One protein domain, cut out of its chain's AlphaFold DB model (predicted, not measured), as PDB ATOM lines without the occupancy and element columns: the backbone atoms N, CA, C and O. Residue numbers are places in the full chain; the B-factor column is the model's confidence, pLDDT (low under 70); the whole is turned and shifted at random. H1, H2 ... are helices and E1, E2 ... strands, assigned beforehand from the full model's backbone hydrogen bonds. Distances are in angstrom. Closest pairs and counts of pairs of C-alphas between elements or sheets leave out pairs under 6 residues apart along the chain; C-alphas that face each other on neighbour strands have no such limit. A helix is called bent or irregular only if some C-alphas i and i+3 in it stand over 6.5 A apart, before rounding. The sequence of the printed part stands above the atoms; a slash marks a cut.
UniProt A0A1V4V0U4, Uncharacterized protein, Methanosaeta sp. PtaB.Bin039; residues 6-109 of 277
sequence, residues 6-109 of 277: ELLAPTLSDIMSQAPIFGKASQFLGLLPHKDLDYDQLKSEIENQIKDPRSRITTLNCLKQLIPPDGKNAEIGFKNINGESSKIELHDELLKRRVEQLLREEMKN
ATOM      1  N   GLU A   6       1.738  74.093  65.363       36.56
ATOM      2  CA  GLU A   6       3.080  74.664  65.220       36.56
ATOM      3  C   GLU A   6       4.197  73.610  65.322       36.56
ATOM      4  O   GLU A   6       5.285  73.822  64.798       36.56
ATOM      5  N   LEU A   7       3.920  72.446  65.925       36.00
ATOM      6  CA  LEU A   7       4.852  71.309  65.985       36.00
ATOM      7  C   LEU A   7       4.842  70.444  64.712       36.00
ATOM      8  O   LEU A   7       5.671  69.550  64.583       36.00
ATOM      9  N   LEU A   8       3.915  70.708  63.782       38.12
ATOM     10  CA  LEU A   8       3.842  70.081  62.455       38.12
ATOM     11  C   LEU A   8       4.372  71.009  61.348       38.12
ATOM     12  O   LEU A   8       4.313  70.658  60.170       38.12
ATOM     13  N   ALA A   9       4.858  72.204  61.697       38.59
ATOM     14  CA  ALA A   9       5.433  73.118  60.725       38.59
ATOM     15  C   ALA A   9       6.815  72.593  60.285       38.59
ATOM     16  O   ALA A   9       7.680  72.397  61.145       38.59
ATOM     17  N   PRO A  10       7.049  72.371  58.977       40.97
ATOM     18  CA  PRO A  10       8.344  71.912  58.486       40.97
ATOM     19  C   PRO A  10       9.435  72.893  58.914       40.97
ATOM     20  O   PRO A  10       9.280  74.114  58.796       40.97
ATOM     21  N   THR A  11      10.541  72.372  59.442       40.66
ATOM     22  CA  THR A  11      11.645  73.222  59.886       40.66
ATOM     23  C   THR A  11      12.334  73.866  58.683       40.66
ATOM     24  O   THR A  11      12.264  73.386  57.553       40.66
ATOM     25  N   LEU A  12      13.071  74.955  58.908       31.38
ATOM     26  CA  LEU A  12      13.877  75.608  57.865       31.38
ATOM     27  C   LEU A  12      14.893  74.635  57.226       31.38
ATOM     28  O   LEU A  12      15.203  74.751  56.045       31.38
ATOM     29  N   SER A  13      15.341  73.635  57.991       33.41
ATOM     30  CA  SER A  13      16.135  72.491  57.529       33.41
ATOM     31  C   SER A  13      15.363  71.601  56.542       33.41
ATOM     32  O   SER A  13      15.902  71.264  55.488       33.41
ATOM     33  N   ASP A  14      14.100  71.282  56.838       33.09
ATOM     34  CA  ASP A  14      13.218  70.466  55.984       33.09
ATOM     35  C   ASP A  14      12.843  71.201  54.688       33.09
ATOM     36  O   ASP A  14      12.795  70.626  53.600       33.09
ATOM     37  N   ILE A  15      12.663  72.520  54.778       36.94
ATOM     38  CA  ILE A  15      12.415  73.389  53.623       36.94
ATOM     39  C   ILE A  15      13.666  73.467  52.735       36.94
ATOM     40  O   ILE A  15      13.562  73.391  51.511       36.94
ATOM     41  N   MET A  16      14.862  73.578  53.322       31.55
ATOM     42  CA  MET A  16      16.127  73.625  52.575       31.55
ATOM     43  C   MET A  16      16.504  72.281  51.936       31.55
ATOM     44  O   MET A  16      17.143  72.275  50.883       31.55
ATOM     45  N   SER A  17      16.105  71.153  52.530       42.62
ATOM     46  CA  SER A  17      16.360  69.812  51.992       42.62
ATOM     47  C   SER A  17      15.385  69.424  50.870       42.62
ATOM     48  O   SER A  17      15.798  68.744  49.928       42.62
ATOM     49  N   GLN A  18      14.136  69.911  50.900       45.41
ATOM     50  CA  GLN A  18      13.141  69.691  49.839       45.41
ATOM     51  C   GLN A  18      13.126  70.776  48.743       45.41
ATOM     52  O   GLN A  18      12.615  70.530  47.647       45.41
ATOM     53  N   ALA A  19      13.728  71.949  48.973       50.59
ATOM     54  CA  ALA A  19      13.805  73.044  47.995       50.59
ATOM     55  C   ALA A  19      14.295  72.634  46.585       50.59
ATOM     56  O   ALA A  19      13.723  73.120  45.604       50.59
ATOM     57  N   PRO A  20      15.285  71.727  46.417       60.00
ATOM     58  CA  PRO A  20      15.699  71.275  45.088       60.00
ATOM     59  C   PRO A  20      14.611  70.475  44.363       60.00
ATOM     60  O   PRO A  20      14.508  70.565  43.141       60.00
ATOM     61  N   ILE A  21      13.813  69.695  45.100       62.69
ATOM     62  CA  ILE A  21      12.732  68.863  44.556       62.69
ATOM     63  C   ILE A  21      11.533  69.746  44.206       62.69
ATOM     64  O   ILE A  21      11.028  69.640  43.096       62.69
ATOM     65  N   PHE A  22      11.150  70.690  45.073       64.12
ATOM     66  CA  PHE A  22      10.095  71.665  44.769       64.12
ATOM     67  C   PHE A  22      10.438  72.560  43.576       64.12
ATOM     68  O   PHE A  22       9.591  72.788  42.715       64.12
ATOM     69  N   GLY A  23      11.687  73.030  43.485       65.50
ATOM     70  CA  GLY A  23      12.160  73.792  42.331       65.50
ATOM     71  C   GLY A  23      12.002  73.003  41.028       65.50
ATOM     72  O   GLY A  23      11.396  73.494  40.079       65.50
ATOM     73  N   LYS A  24      12.456  71.745  41.008       71.62
ATOM     74  CA  LYS A  24      12.311  70.831  39.859       71.62
ATOM     75  C   LYS A  24      10.845  70.500  39.543       71.62
ATOM     76  O   LYS A  24      10.443  70.546  38.384       71.62
ATOM     77  N   ALA A  25      10.028  70.235  40.560       72.31
ATOM     78  CA  ALA A  25       8.600  69.960  40.417       72.31
ATOM     79  C   ALA A  25       7.848  71.161  39.821       72.31
ATOM     80  O   ALA A  25       7.005  70.982  38.948       72.31
ATOM     81  N   SER A  26       8.198  72.389  40.220       72.00
ATOM     82  CA  SER A  26       7.615  73.610  39.648       72.00
ATOM     83  C   SER A  26       7.942  73.784  38.159       72.00
ATOM     84  O   SER A  26       7.074  74.186  37.388       72.00
ATOM     85  N   GLN A  27       9.156  73.414  37.729       75.00
ATOM     86  CA  GLN A  27       9.551  73.444  36.316       75.00
ATOM     87  C   GLN A  27       8.728  72.446  35.493       75.00
ATOM     88  O   GLN A  27       8.217  72.781  34.427       75.00
ATOM     89  N   PHE A  28       8.537  71.239  36.027       80.88
ATOM     90  CA  PHE A  28       7.724  70.203  35.394       80.88
ATOM     91  C   PHE A  28       6.249  70.593  35.327       80.88
ATOM     92  O   PHE A  28       5.622  70.396  34.293       80.88
ATOM     93  N   LEU A  29       5.698  71.191  36.386       75.75
ATOM     94  CA  LEU A  29       4.315  71.671  36.389       75.75
ATOM     95  C   LEU A  29       4.079  72.783  35.363       75.75
ATOM     96  O   LEU A  29       2.974  72.879  34.844       75.75
ATOM     97  N   GLY A  30       5.097  73.581  35.027       73.69
ATOM     98  CA  GLY A  30       5.023  74.514  33.905       73.69
ATOM     99  C   GLY A  30       4.927  73.801  32.552       73.69
ATOM    100  O   GLY A  30       4.105  74.175  31.731       73.69
ATOM    101  N   LEU A  31       5.722  72.749  32.330       78.62
ATOM    102  CA  LEU A  31       5.854  72.083  31.026       78.62
ATOM    103  C   LEU A  31       4.806  71.003  30.734       78.62
ATOM    104  O   LEU A  31       4.242  70.944  29.644       78.62
ATOM    105  N   LEU A  32       4.541  70.128  31.699       80.25
ATOM    106  CA  LEU A  32       3.701  68.945  31.521       80.25
ATOM    107  C   LEU A  32       2.263  69.245  31.047       80.25
ATOM    108  O   LEU A  32       1.788  68.494  30.190       80.25
ATOM    109  N   PRO A  33       1.566  70.307  31.498       76.69
ATOM    110  CA  PRO A  33       0.225  70.630  31.011       76.69
ATOM    111  C   PRO A  33       0.215  71.440  29.698       76.69
ATOM    112  O   PRO A  33      -0.863  71.684  29.152       76.69
ATOM    113  N   HIS A  34       1.367  71.864  29.149       79.06
ATOM    114  CA  HIS A  34       1.394  72.659  27.914       79.06
ATOM    115  C   HIS A  34       0.895  71.852  26.707       79.06
ATOM    116  O   HIS A  34       1.532  70.898  26.256       79.06
ATOM    117  N   LYS A  35      -0.252  72.267  26.162       75.19
ATOM    118  CA  LYS A  35      -0.948  71.592  25.054       75.19
ATOM    119  C   LYS A  35      -0.221  71.703  23.709       75.19
ATOM    120  O   LYS A  35      -0.452  70.864  22.846       75.19
ATOM    121  N   ASP A  36       0.660  72.692  23.567       79.50
ATOM    122  CA  ASP A  36       1.353  73.006  22.310       79.50
ATOM    123  C   ASP A  36       2.648  72.207  22.100       79.50
ATOM    124  O   ASP A  36       3.167  72.162  20.988       79.50
ATOM    125  N   LEU A  37       3.164  71.559  23.149       78.00
ATOM    126  CA  LEU A  37       4.330  70.681  23.052       78.00
ATOM    127  C   LEU A  37       3.866  69.262  22.736       78.00
ATOM    128  O   LEU A  37       3.020  68.710  23.448       78.00
ATOM    129  N   ASP A  38       4.434  68.645  21.700       84.94
ATOM    130  CA  ASP A  38       4.288  67.203  21.509       84.94
ATOM    131  C   ASP A  38       5.071  66.426  22.589       84.94
ATOM    132  O   ASP A  38       5.856  66.984  23.361       84.94
ATOM    133  N   TYR A  39       4.798  65.126  22.713       83.12
ATOM    134  CA  TYR A  39       5.360  64.321  23.800       83.12
ATOM    135  C   TYR A  39       6.887  64.157  23.709       83.12
ATOM    136  O   TYR A  39       7.561  64.173  24.739       83.12
ATOM    137  N   ASP A  40       7.439  64.041  22.501       86.06
ATOM    138  CA  ASP A  40       8.875  63.828  22.306       86.06
ATOM    139  C   ASP A  40       9.666  65.113  22.592       86.06
ATOM    140  O   ASP A  40      10.733  65.070  23.213       86.06
ATOM    141  N   GLN A  41       9.116  66.269  22.213       86.00
ATOM    142  CA  GLN A  41       9.659  67.583  22.558       86.00
ATOM    143  C   GLN A  41       9.645  67.809  24.071       86.00
ATOM    144  O   GLN A  41      10.683  68.129  24.650       86.00
ATOM    145  N   LEU A  42       8.506  67.556  24.722       87.19
ATOM    146  CA  LEU A  42       8.359  67.646  26.175       87.19
ATOM    147  C   LEU A  42       9.396  66.782  26.905       87.19
ATOM    148  O   LEU A  42      10.051  67.237  27.844       87.19
ATOM    149  N   LYS A  43       9.554  65.528  26.467       87.44
ATOM    150  CA  LYS A  43      10.522  64.595  27.044       87.44
ATOM    151  C   LYS A  43      11.950  65.126  26.921       87.44
ATOM    152  O   LYS A  43      12.675  65.154  27.913       87.44
ATOM    153  N   SER A  44      12.327  65.597  25.736       87.00
ATOM    154  CA  SER A  44      13.644  66.192  25.486       87.00
ATOM    155  C   SER A  44      13.899  67.419  26.372       87.00
ATOM    156  O   SER A  44      14.975  67.556  26.958       87.00
ATOM    157  N   GLU A  45      12.913  68.302  26.539       85.88
ATOM    158  CA  GLU A  45      13.031  69.466  27.426       85.88
ATOM    159  C   GLU A  45      13.248  69.061  28.888       85.88
ATOM    160  O   GLU A  45      14.150  69.580  29.550       85.88
ATOM    161  N   ILE A  46      12.481  68.084  29.372       85.50
ATOM    162  CA  ILE A  46      12.603  67.541  30.727       85.50
ATOM    163  C   ILE A  46      13.980  66.891  30.955       85.50
ATOM    164  O   ILE A  46      14.623  67.136  31.983       85.50
ATOM    165  N   GLU A  47      14.475  66.103  29.997       87.50
ATOM    166  CA  GLU A  47      15.805  65.482  30.051       87.50
ATOM    167  C   GLU A  47      16.935  66.525  30.056       87.50
ATOM    168  O   GLU A  47      17.935  66.365  30.765       87.50
ATOM    169  N   ASN A  48      16.767  67.623  29.314       85.38
ATOM    170  CA  ASN A  48      17.725  68.727  29.278       85.38
ATOM    171  C   ASN A  48      17.771  69.508  30.598       85.38
ATOM    172  O   ASN A  48      18.858  69.899  31.039       85.38
ATOM    173  N   GLN A  49      16.619  69.716  31.244       82.81
ATOM    174  CA  GLN A  49      16.530  70.410  32.533       82.81
ATOM    175  C   GLN A  49      17.089  69.568  33.682       82.81
ATOM    176  O   GLN A  49      17.829  70.071  34.531       82.81
ATOM    177  N   ILE A  50      16.779  68.271  33.700       82.50
ATOM    178  CA  ILE A  50      17.227  67.348  34.740       82.50
ATOM    179  C   ILE A  50      17.914  66.164  34.072       82.50
ATOM    180  O   ILE A  50      17.291  65.155  33.765       82.50
ATOM    181  N   LYS A  51      19.235  66.259  33.902       82.38
ATOM    182  CA  LYS A  51      20.037  65.221  33.228       82.38
ATOM    183  C   LYS A  51      20.024  63.870  33.942       82.38
ATOM    184  O   LYS A  51      20.116  62.834  33.289       82.38
ATOM    185  N   ASP A  52      19.938  63.881  35.272       80.12
ATOM    186  CA  ASP A  52      19.921  62.663  36.080       80.12
ATOM    187  C   ASP A  52      18.519  62.016  36.081       80.12
ATOM    188  O   ASP A  52      17.591  62.595  36.649       80.12
ATOM    189  N   PRO A  53      18.352  60.814  35.501       80.62
ATOM    190  CA  PRO A  53      17.062  60.125  35.431       80.62
ATOM    191  C   PRO A  53      16.460  59.827  36.803       80.62
ATOM    192  O   PRO A  53      15.245  59.844  36.952       80.62
ATOM    193  N   ARG A  54      17.278  59.621  37.842       76.12
ATOM    194  CA  ARG A  54      16.769  59.354  39.199       76.12
ATOM    195  C   ARG A  54      16.096  60.583  39.778       76.12
ATOM    196  O   ARG A  54      14.973  60.508  40.253       76.12
ATOM    197  N   SER A  55      16.763  61.727  39.652       78.50
ATOM    198  CA  SER A  55      16.173  63.019  39.990       78.50
ATOM    199  C   SER A  55      14.868  63.271  39.227       78.50
ATOM    200  O   SER A  55      13.944  63.832  39.812       78.50
ATOM    201  N   ARG A  56      14.770  62.861  37.951       85.56
ATOM    202  CA  ARG A  56      13.516  62.956  37.180       85.56
ATOM    203  C   ARG A  56      12.425  62.066  37.760       85.56
ATOM    204  O   ARG A  56      11.343  62.573  38.027       85.56
ATOM    205  N   ILE A  57      12.723  60.793  38.017       81.69
ATOM    206  CA  ILE A  57      11.788  59.827  38.612       81.69
ATOM    207  C   ILE A  57      11.263  60.331  39.958       81.69
ATOM    208  O   ILE A  57      10.055  60.441  40.123       81.69
ATOM    209  N   THR A  58      12.145  60.723  40.882       77.31
ATOM    210  CA  THR A  58      11.736  61.239  42.200       77.31
ATOM    211  C   THR A  58      10.863  62.490  42.072       77.31
ATOM    212  O   THR A  58       9.884  62.647  42.799       77.31
ATOM    213  N   THR A  59      11.169  63.372  41.114       82.38
ATOM    214  CA  THR A  59      10.340  64.558  40.842       82.38
ATOM    215  C   THR A  59       8.961  64.158  40.305       82.38
ATOM    216  O   THR A  59       7.954  64.675  40.777       82.38
ATOM    217  N   LEU A  60       8.888  63.212  39.361       85.19
ATOM    218  CA  LEU A  60       7.628  62.708  38.801       85.19
ATOM    219  C   LEU A  60       6.779  61.968  39.843       85.19
ATOM    220  O   LEU A  60       5.566  62.146  39.856       85.19
ATOM    221  N   ASN A  61       7.394  61.194  40.739       79.12
ATOM    222  CA  ASN A  61       6.702  60.538  41.850       79.12
ATOM    223  C   ASN A  61       6.109  61.554  42.827       79.12
ATOM    224  O   ASN A  61       4.942  61.437  43.194       79.12
ATOM    225  N   CYS A  62       6.862  62.603  43.171       78.19
ATOM    226  CA  CYS A  62       6.337  63.709  43.969       78.19
ATOM    227  C   CYS A  62       5.124  64.366  43.287       78.19
ATOM    228  O   CYS A  62       4.086  64.554  43.915       78.19
ATOM    229  N   LEU A  63       5.199  64.638  41.979       81.44
ATOM    230  CA  LEU A  63       4.061  65.180  41.228       81.44
ATOM    231  C   LEU A  63       2.861  64.231  41.216       81.44
ATOM    232  O   LEU A  63       1.738  64.677  41.434       81.44
ATOM    233  N   LYS A  64       3.088  62.930  41.018       83.12
ATOM    234  CA  LYS A  64       2.041  61.901  41.068       83.12
ATOM    235  C   LYS A  64       1.324  61.884  42.421       83.12
ATOM    236  O   LYS A  64       0.109  61.737  42.442       83.12
ATOM    237  N   GLN A  65       2.048  62.064  43.528       76.56
ATOM    238  CA  GLN A  65       1.462  62.148  44.873       76.56
ATOM    239  C   GLN A  65       0.645  63.432  45.100       76.56
ATOM    240  O   GLN A  65      -0.276  63.433  45.912       76.56
ATOM    241  N   LEU A  66       0.968  64.519  44.391       79.50
ATOM    242  CA  LEU A  66       0.220  65.778  44.460       79.50
ATOM    243  C   LEU A  66      -1.061  65.757  43.614       79.50
ATOM    244  O   LEU A  66      -2.005  66.481  43.935       79.50
ATOM    245  N   ILE A  67      -1.109  64.955  42.544       81.25
ATOM    246  CA  ILE A  67      -2.295  64.832  41.687       81.25
ATOM    247  C   ILE A  67      -3.455  64.250  42.515       81.25
ATOM    248  O   ILE A  67      -3.322  63.169  43.096       81.25
ATOM    249  N   PRO A  68      -4.600  64.951  42.597       77.75
ATOM    250  CA  PRO A  68      -5.717  64.501  43.407       77.75
ATOM    251  C   PRO A  68      -6.337  63.207  42.841       77.75
ATOM    252  O   PRO A  68      -6.326  62.994  41.629       77.75
ATOM    253  N   PRO A  69      -6.931  62.355  43.699       76.06
ATOM    254  CA  PRO A  69      -7.719  61.208  43.255       76.06
ATOM    255  C   PRO A  69      -8.867  61.618  42.325       76.06
ATOM    256  O   PRO A  69      -9.403  62.722  42.453       76.06
ATOM    257  N   ASP A  70      -9.298  60.694  41.465       75.88
ATOM    258  CA  ASP A  70     -10.362  60.933  40.486       75.88
ATOM    259  C   ASP A  70     -11.618  61.550  41.124       75.88
ATOM    260  O   ASP A  70     -12.107  61.108  42.168       75.88
ATOM    261  N   GLY A  71     -12.135  62.604  40.487       70.12
ATOM    262  CA  GLY A  71     -13.307  63.347  40.958       70.12
ATOM    263  C   GLY A  71     -13.025  64.404  42.034       70.12
ATOM    264  O   GLY A  71     -13.970  65.029  42.517       70.12
ATOM    265  N   LYS A  72     -11.760  64.634  42.412       76.25
ATOM    266  CA  LYS A  72     -11.357  65.748  43.283       76.25
ATOM    267  C   LYS A  72     -10.574  66.797  42.498       76.25
ATOM    268  O   LYS A  72      -9.673  66.472  41.735       76.25
ATOM    269  N   ASN A  73     -10.872  68.067  42.762       81.00
ATOM    270  CA  ASN A  73     -10.180  69.193  42.137       81.00
ATOM    271  C   ASN A  73      -9.134  69.759  43.099       81.00
ATOM    272  O   ASN A  73      -9.426  69.998  44.271       81.00
ATOM    273  N   ALA A  74      -7.929  69.995  42.588       77.94
ATOM    274  CA  ALA A  74      -6.862  70.686  43.299       77.94
ATOM    275  C   ALA A  74      -6.130  71.652  42.358       77.94
ATOM    276  O   ALA A  74      -6.022  71.404  41.151       77.94
ATOM    277  N   GLU A  75      -5.623  72.741  42.932       80.00
ATOM    278  CA  GLU A  75      -4.796  73.750  42.272       80.00
ATOM    279  C   GLU A  75      -3.566  74.025  43.139       80.00
ATOM    280  O   GLU A  75      -3.676  74.110  44.364       80.00
ATOM    281  N   ILE A  76      -2.411  74.231  42.507       75.94
ATOM    282  CA  ILE A  76      -1.235  74.802  43.169       75.94
ATOM    283  C   ILE A  76      -0.998  76.211  42.641       75.94
ATOM    284  O   ILE A  76      -0.950  76.443  41.433       75.94
ATOM    285  N   GLY A  77      -0.836  77.153  43.571       71.62
ATOM    286  CA  GLY A  77      -0.431  78.524  43.290       71.62
ATOM    287  C   GLY A  77       1.051  78.737  43.586       71.62
ATOM    288  O   GLY A  77       1.507  78.460  44.693       71.62
ATOM    289  N   PHE A  78       1.788  79.289  42.628       68.62
ATOM    290  CA  PHE A  78       3.164  79.744  42.808       68.62
ATOM    291  C   PHE A  78       3.181  81.260  42.830       68.62
ATOM    292  O   PHE A  78       2.633  81.879  41.924       68.62
ATOM    293  N   LYS A  79       3.834  81.859  43.826       67.06
ATOM    294  CA  LYS A  79       4.116  83.295  43.843       67.06
ATOM    295  C   LYS A  79       5.612  83.496  43.660       67.06
ATOM    296  O   LYS A  79       6.392  83.045  44.499       67.06
ATOM    297  N   ASN A  80       6.016  84.133  42.565       60.72
ATOM    298  CA  ASN A  80       7.426  84.444  42.358       60.72
ATOM    299  C   ASN A  80       7.866  85.623  43.249       60.72
ATOM    300  O   ASN A  80       7.048  86.319  43.855       60.72
ATOM    301  N   ILE A  81       9.179  85.852  43.325       62.91
ATOM    302  CA  ILE A  81       9.790  86.926  44.134       62.91
ATOM    303  C   ILE A  81       9.296  88.316  43.677       62.91
ATOM    304  O   ILE A  81       9.246  89.252  44.470       62.91
ATOM    305  N   ASN A  82       8.851  88.426  42.421       66.12
ATOM    306  CA  ASN A  82       8.301  89.643  41.825       66.12
ATOM    307  C   ASN A  82       6.795  89.828  42.103       66.12
ATOM    308  O   ASN A  82       6.211  90.828  41.697       66.12
ATOM    309  N   GLY A  83       6.159  88.889  42.811       55.88
ATOM    310  CA  GLY A  83       4.753  88.949  43.194       55.88
ATOM    311  C   GLY A  83       3.762  88.426  42.153       55.88
ATOM    312  O   GLY A  83       2.565  88.430  42.438       55.88
ATOM    313  N   GLU A  84       4.225  87.942  41.001       59.53
ATOM    314  CA  GLU A  84       3.376  87.307  39.994       59.53
ATOM    315  C   GLU A  84       2.933  85.930  40.489       59.53
ATOM    316  O   GLU A  84       3.739  85.142  41.000       59.53
ATOM    317  N   SER A  85       1.634  85.661  40.359       63.19
ATOM    318  CA  SER A  85       1.021  84.410  40.787       63.19
ATOM    319  C   SER A  85       0.589  83.572  39.591       63.19
ATOM    320  O   SER A  85      -0.281  84.001  38.833       63.19
ATOM    321  N   SER A  86       1.129  82.363  39.473       67.00
ATOM    322  CA  SER A  86       0.666  81.360  38.512       67.00
ATOM    323  C   SER A  86      -0.135  80.292  39.241       67.00
ATOM    324  O   SER A  86       0.246  79.881  40.336       67.00
ATOM    325  N   LYS A  87      -1.232  79.835  38.638       72.19
ATOM    326  CA  LYS A  87      -2.028  78.711  39.137       72.19
ATOM    327  C   LYS A  87      -1.958  77.559  38.155       72.19
ATOM    328  O   LYS A  87      -2.053  77.781  36.952       72.19
ATOM    329  N   ILE A  88      -1.797  76.354  38.680       72.12
ATOM    330  CA  ILE A  88      -1.730  75.132  37.888       72.12
ATOM    331  C   ILE A  88      -2.783  74.176  38.428       72.12
ATOM    332  O   ILE A  88      -2.772  73.827  39.611       72.12
ATOM    333  N   GLU A  89      -3.709  73.788  37.557       80.19
ATOM    334  CA  GLU A  89      -4.729  72.786  37.842       80.19
ATOM    335  C   GLU A  89      -4.070  71.404  37.875       80.19
ATOM    336  O   GLU A  89      -3.496  70.946  36.890       80.19
ATOM    337  N   LEU A  90      -4.132  70.729  39.023       80.56
ATOM    338  CA  LEU A  90      -3.521  69.406  39.200       80.56
ATOM    339  C   LEU A  90      -4.408  68.257  38.712       80.56
ATOM    340  O   LEU A  90      -3.953  67.123  38.628       80.56
ATOM    341  N   HIS A  91      -5.672  68.552  38.420       79.50
ATOM    342  CA  HIS A  91      -6.677  67.603  37.949       79.50
ATOM    343  C   HIS A  91      -6.781  67.573  36.412       79.50
ATOM    344  O   HIS A  91      -7.725  67.011  35.863       79.50
ATOM    345  N   ASP A  92      -5.824  68.185  35.708       84.19
ATOM    346  CA  ASP A  92      -5.746  68.137  34.251       84.19
ATOM    347  C   ASP A  92      -5.360  66.718  33.774       84.19
ATOM    348  O   ASP A  92      -4.323  66.159  34.141       84.19
ATOM    349  N   GLU A  93      -6.210  66.120  32.936       84.50
ATOM    350  CA  GLU A  93      -6.020  64.754  32.422       84.50
ATOM    351  C   GLU A  93      -4.752  64.606  31.565       84.50
ATOM    352  O   GLU A  93      -4.127  63.542  31.533       84.50
ATOM    353  N   LEU A  94      -4.339  65.669  30.865       85.12
ATOM    354  CA  LEU A  94      -3.127  65.649  30.050       85.12
ATOM    355  C   LEU A  94      -1.878  65.627  30.941       85.12
ATOM    356  O   LEU A  94      -0.965  64.844  30.665       85.12
ATOM    357  N   LEU A  95      -1.864  66.422  32.016       85.19
ATOM    358  CA  LEU A  95      -0.841  66.401  33.062       85.19
ATOM    359  C   LEU A  95      -0.726  65.002  33.671       85.19
ATOM    360  O   LEU A  95       0.362  64.424  33.647       85.19
ATOM    361  N   LYS A  96      -1.840  64.432  34.151       85.38
ATOM    362  CA  LYS A  96      -1.867  63.096  34.770       85.38
ATOM    363  C   LYS A  96      -1.301  62.030  33.836       85.38
ATOM    364  O   LYS A  96      -0.350  61.332  34.194       85.38
ATOM    365  N   ARG A  97      -1.798  61.975  32.597       87.44
ATOM    366  CA  ARG A  97      -1.325  61.019  31.585       87.44
ATOM    367  C   ARG A  97       0.168  61.172  31.293       87.44
ATOM    368  O   ARG A  97       0.869  60.172  31.166       87.44
ATOM    369  N   ARG A  98       0.666  62.407  31.160       88.25
ATOM    370  CA  ARG A  98       2.081  62.675  30.846       88.25
ATOM    371  C   ARG A  98       3.009  62.324  32.001       88.25
ATOM    372  O   ARG A  98       4.057  61.735  31.746       88.25
ATOM    373  N   VAL A  99       2.619  62.626  33.242       87.62
ATOM    374  CA  VAL A  99       3.363  62.209  34.442       87.62
ATOM    375  C   VAL A  99       3.473  60.689  34.483       87.62
ATOM    376  O   VAL A  99       4.577  60.165  34.592       87.62
ATOM    377  N   GLU A 100       2.354  59.975  34.333       86.56
ATOM    378  CA  GLU A 100       2.339  58.509  34.369       86.56
ATOM    379  C   GLU A 100       3.159  57.877  33.235       86.56
ATOM    380  O   GLU A 100       3.870  56.893  33.461       86.56
ATOM    381  N   GLN A 101       3.073  58.425  32.019       89.06
ATOM    382  CA  GLN A 101       3.800  57.904  30.863       89.06
ATOM    383  C   GLN A 101       5.316  58.100  31.010       89.06
ATOM    384  O   GLN A 101       6.065  57.130  30.877       89.06
ATOM    385  N   LEU A 102       5.764  59.316  31.350       88.38
ATOM    386  CA  LEU A 102       7.186  59.612  31.556       88.38
ATOM    387  C   LEU A 102       7.757  58.808  32.719       88.38
ATOM    388  O   LEU A 102       8.833  58.230  32.596       88.38
ATOM    389  N   LEU A 103       7.019  58.721  33.829       85.81
ATOM    390  CA  LEU A 103       7.445  57.957  34.996       85.81
ATOM    391  C   LEU A 103       7.665  56.484  34.633       85.81
ATOM    392  O   LEU A 103       8.716  55.928  34.937       85.81
ATOM    393  N   ARG A 104       6.721  55.871  33.907       85.19
ATOM    394  CA  ARG A 104       6.832  54.478  33.450       85.19
ATOM    395  C   ARG A 104       8.042  54.255  32.542       85.19
ATOM    396  O   ARG A 104       8.734  53.246  32.675       85.19
ATOM    397  N   GLU A 105       8.285  55.166  31.601       86.94
ATOM    398  CA  GLU A 105       9.421  55.072  30.677       86.94
ATOM    399  C   GLU A 105      10.767  55.204  31.396       86.94
ATOM    400  O   GLU A 105      11.690  54.434  31.119       86.94
ATOM    401  N   GLU A 106      10.871  56.146  32.334       85.19
ATOM    402  CA  GLU A 106      12.086  56.375  33.113       85.19
ATOM    403  C   GLU A 106      12.361  55.208  34.068       85.19
ATOM    404  O   GLU A 106      13.481  54.696  34.108       85.19
ATOM    405  N   MET A 107      11.346  54.715  34.787       80.94
ATOM    406  CA  MET A 107      11.502  53.623  35.757       80.94
ATOM    407  C   MET A 107      12.035  52.334  35.123       80.94
ATOM    408  O   MET A 107      12.886  51.680  35.724       80.94
ATOM    409  N   LYS A 108      11.638  52.013  33.883       81.44
ATOM    410  CA  LYS A 108      11.974  50.749  33.198       81.44
ATOM    411  C   LYS A 108      13.468  50.383  33.214       81.44
ATOM    412  O   LYS A 108      13.815  49.205  33.188       81.44
ATOM    413  N   ASN A 109      14.363  51.372  33.233       77.50
ATOM    414  CA  ASN A 109      15.813  51.143  33.191       77.50
ATOM    415  C   ASN A 109      16.501  51.198  34.566       77.50
ATOM    416  O   ASN A 109      17.670  50.815  34.680       77.50
TER     417      ASN A 109
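This is residues 6 to 109 of the 277 residues of an uncharacterized protein of Methanosaeta sp. PtaB.Bin039 (UniProt A0A1V4V0U4). A two-strand hairpin, E1 and E2, lies beside a small cluster of four helices, in which H3 and H4 are side by side, running opposite ways, and the second half of H1 crosses H3. H2 lies by the end of H1 and beside H4, while residues 6 to 19, of which 12 to 19 belong to H1, stick out as an arm. The printed part has 104 residues, with four named helices and two named strands in the order H1, H2, H3, E1, E2, H4; the sheet, E1 - E2, is antiparallel, and the class is mostly helix. The whole is compact, with a radius of gyration of the C-alphas of 14.4 A and spans of 43 by 30 by 29 A.

E1, residues 75 to 79, and E2, residues 85 to 89, form an antiparallel hairpin at 162 degrees; N 76 and O 88 are 2.9 A apart and N 78 and O 86 2.8 A, both within hydrogen-bond range. The closest C-alphas of E2 and H1, residues 12 to 31, are those of Ile 88 and Leu 29, 7.1 A apart. H1 and E1 are only just apart, at 8.2 A. With its residues 21 to 25 alone, H1 touches the hub H3, residues 53 to 66, about perpendicular at 89 degrees; the closest C-alphas are those of Ala 25 and Thr 59, 5.7 A apart. H3 touches H4, residues 93 to 107, opposite ways at a shallow tilt of 34.8 degrees, only just short of steep; the closest C-alphas are those of Ile 57 and Leu 103, 6.0 A apart. H2, residues 39 to 49, is close to but not clearly touching H4, with the C-alphas of Lys 43 and Leu 102 closest, at 7.5 A. H2 and H3 only just touch, with 3 pairs of C-alphas within 8 A, and touch only at the corner; the closest are those of Glu 47 and Pro 53, 7.7 A apart. In H2, H3 and H4 every O i to N i+4 pair is within hydrogen-bond range; in H1 14 of 16 are.

E1 begins at C-alpha 75, (-4.796, 73.750, 42.272), and is 13.2 A long; E2 is 13.3 A. H1, 28.2 A long, begins at C-alpha 12, (13.877, 75.608, 57.865); it is irregular, with C-alphas 17 and 20 7.1 A apart, and has a kink of 47 degrees near residue 20. H2 is 15.4 A long, H3 19.9 A and H4 21.0 A, ending at C-alpha 107, (11.502, 53.623, 35.757).

The two C-alphas farthest apart, those of Leu 7 and Asp 38, are 44.7 A apart. The printed part has no cut and no long link. The mean pLDDT of the printed part is 73.0; residues 6 to 23 and 78 to 86 are under 70.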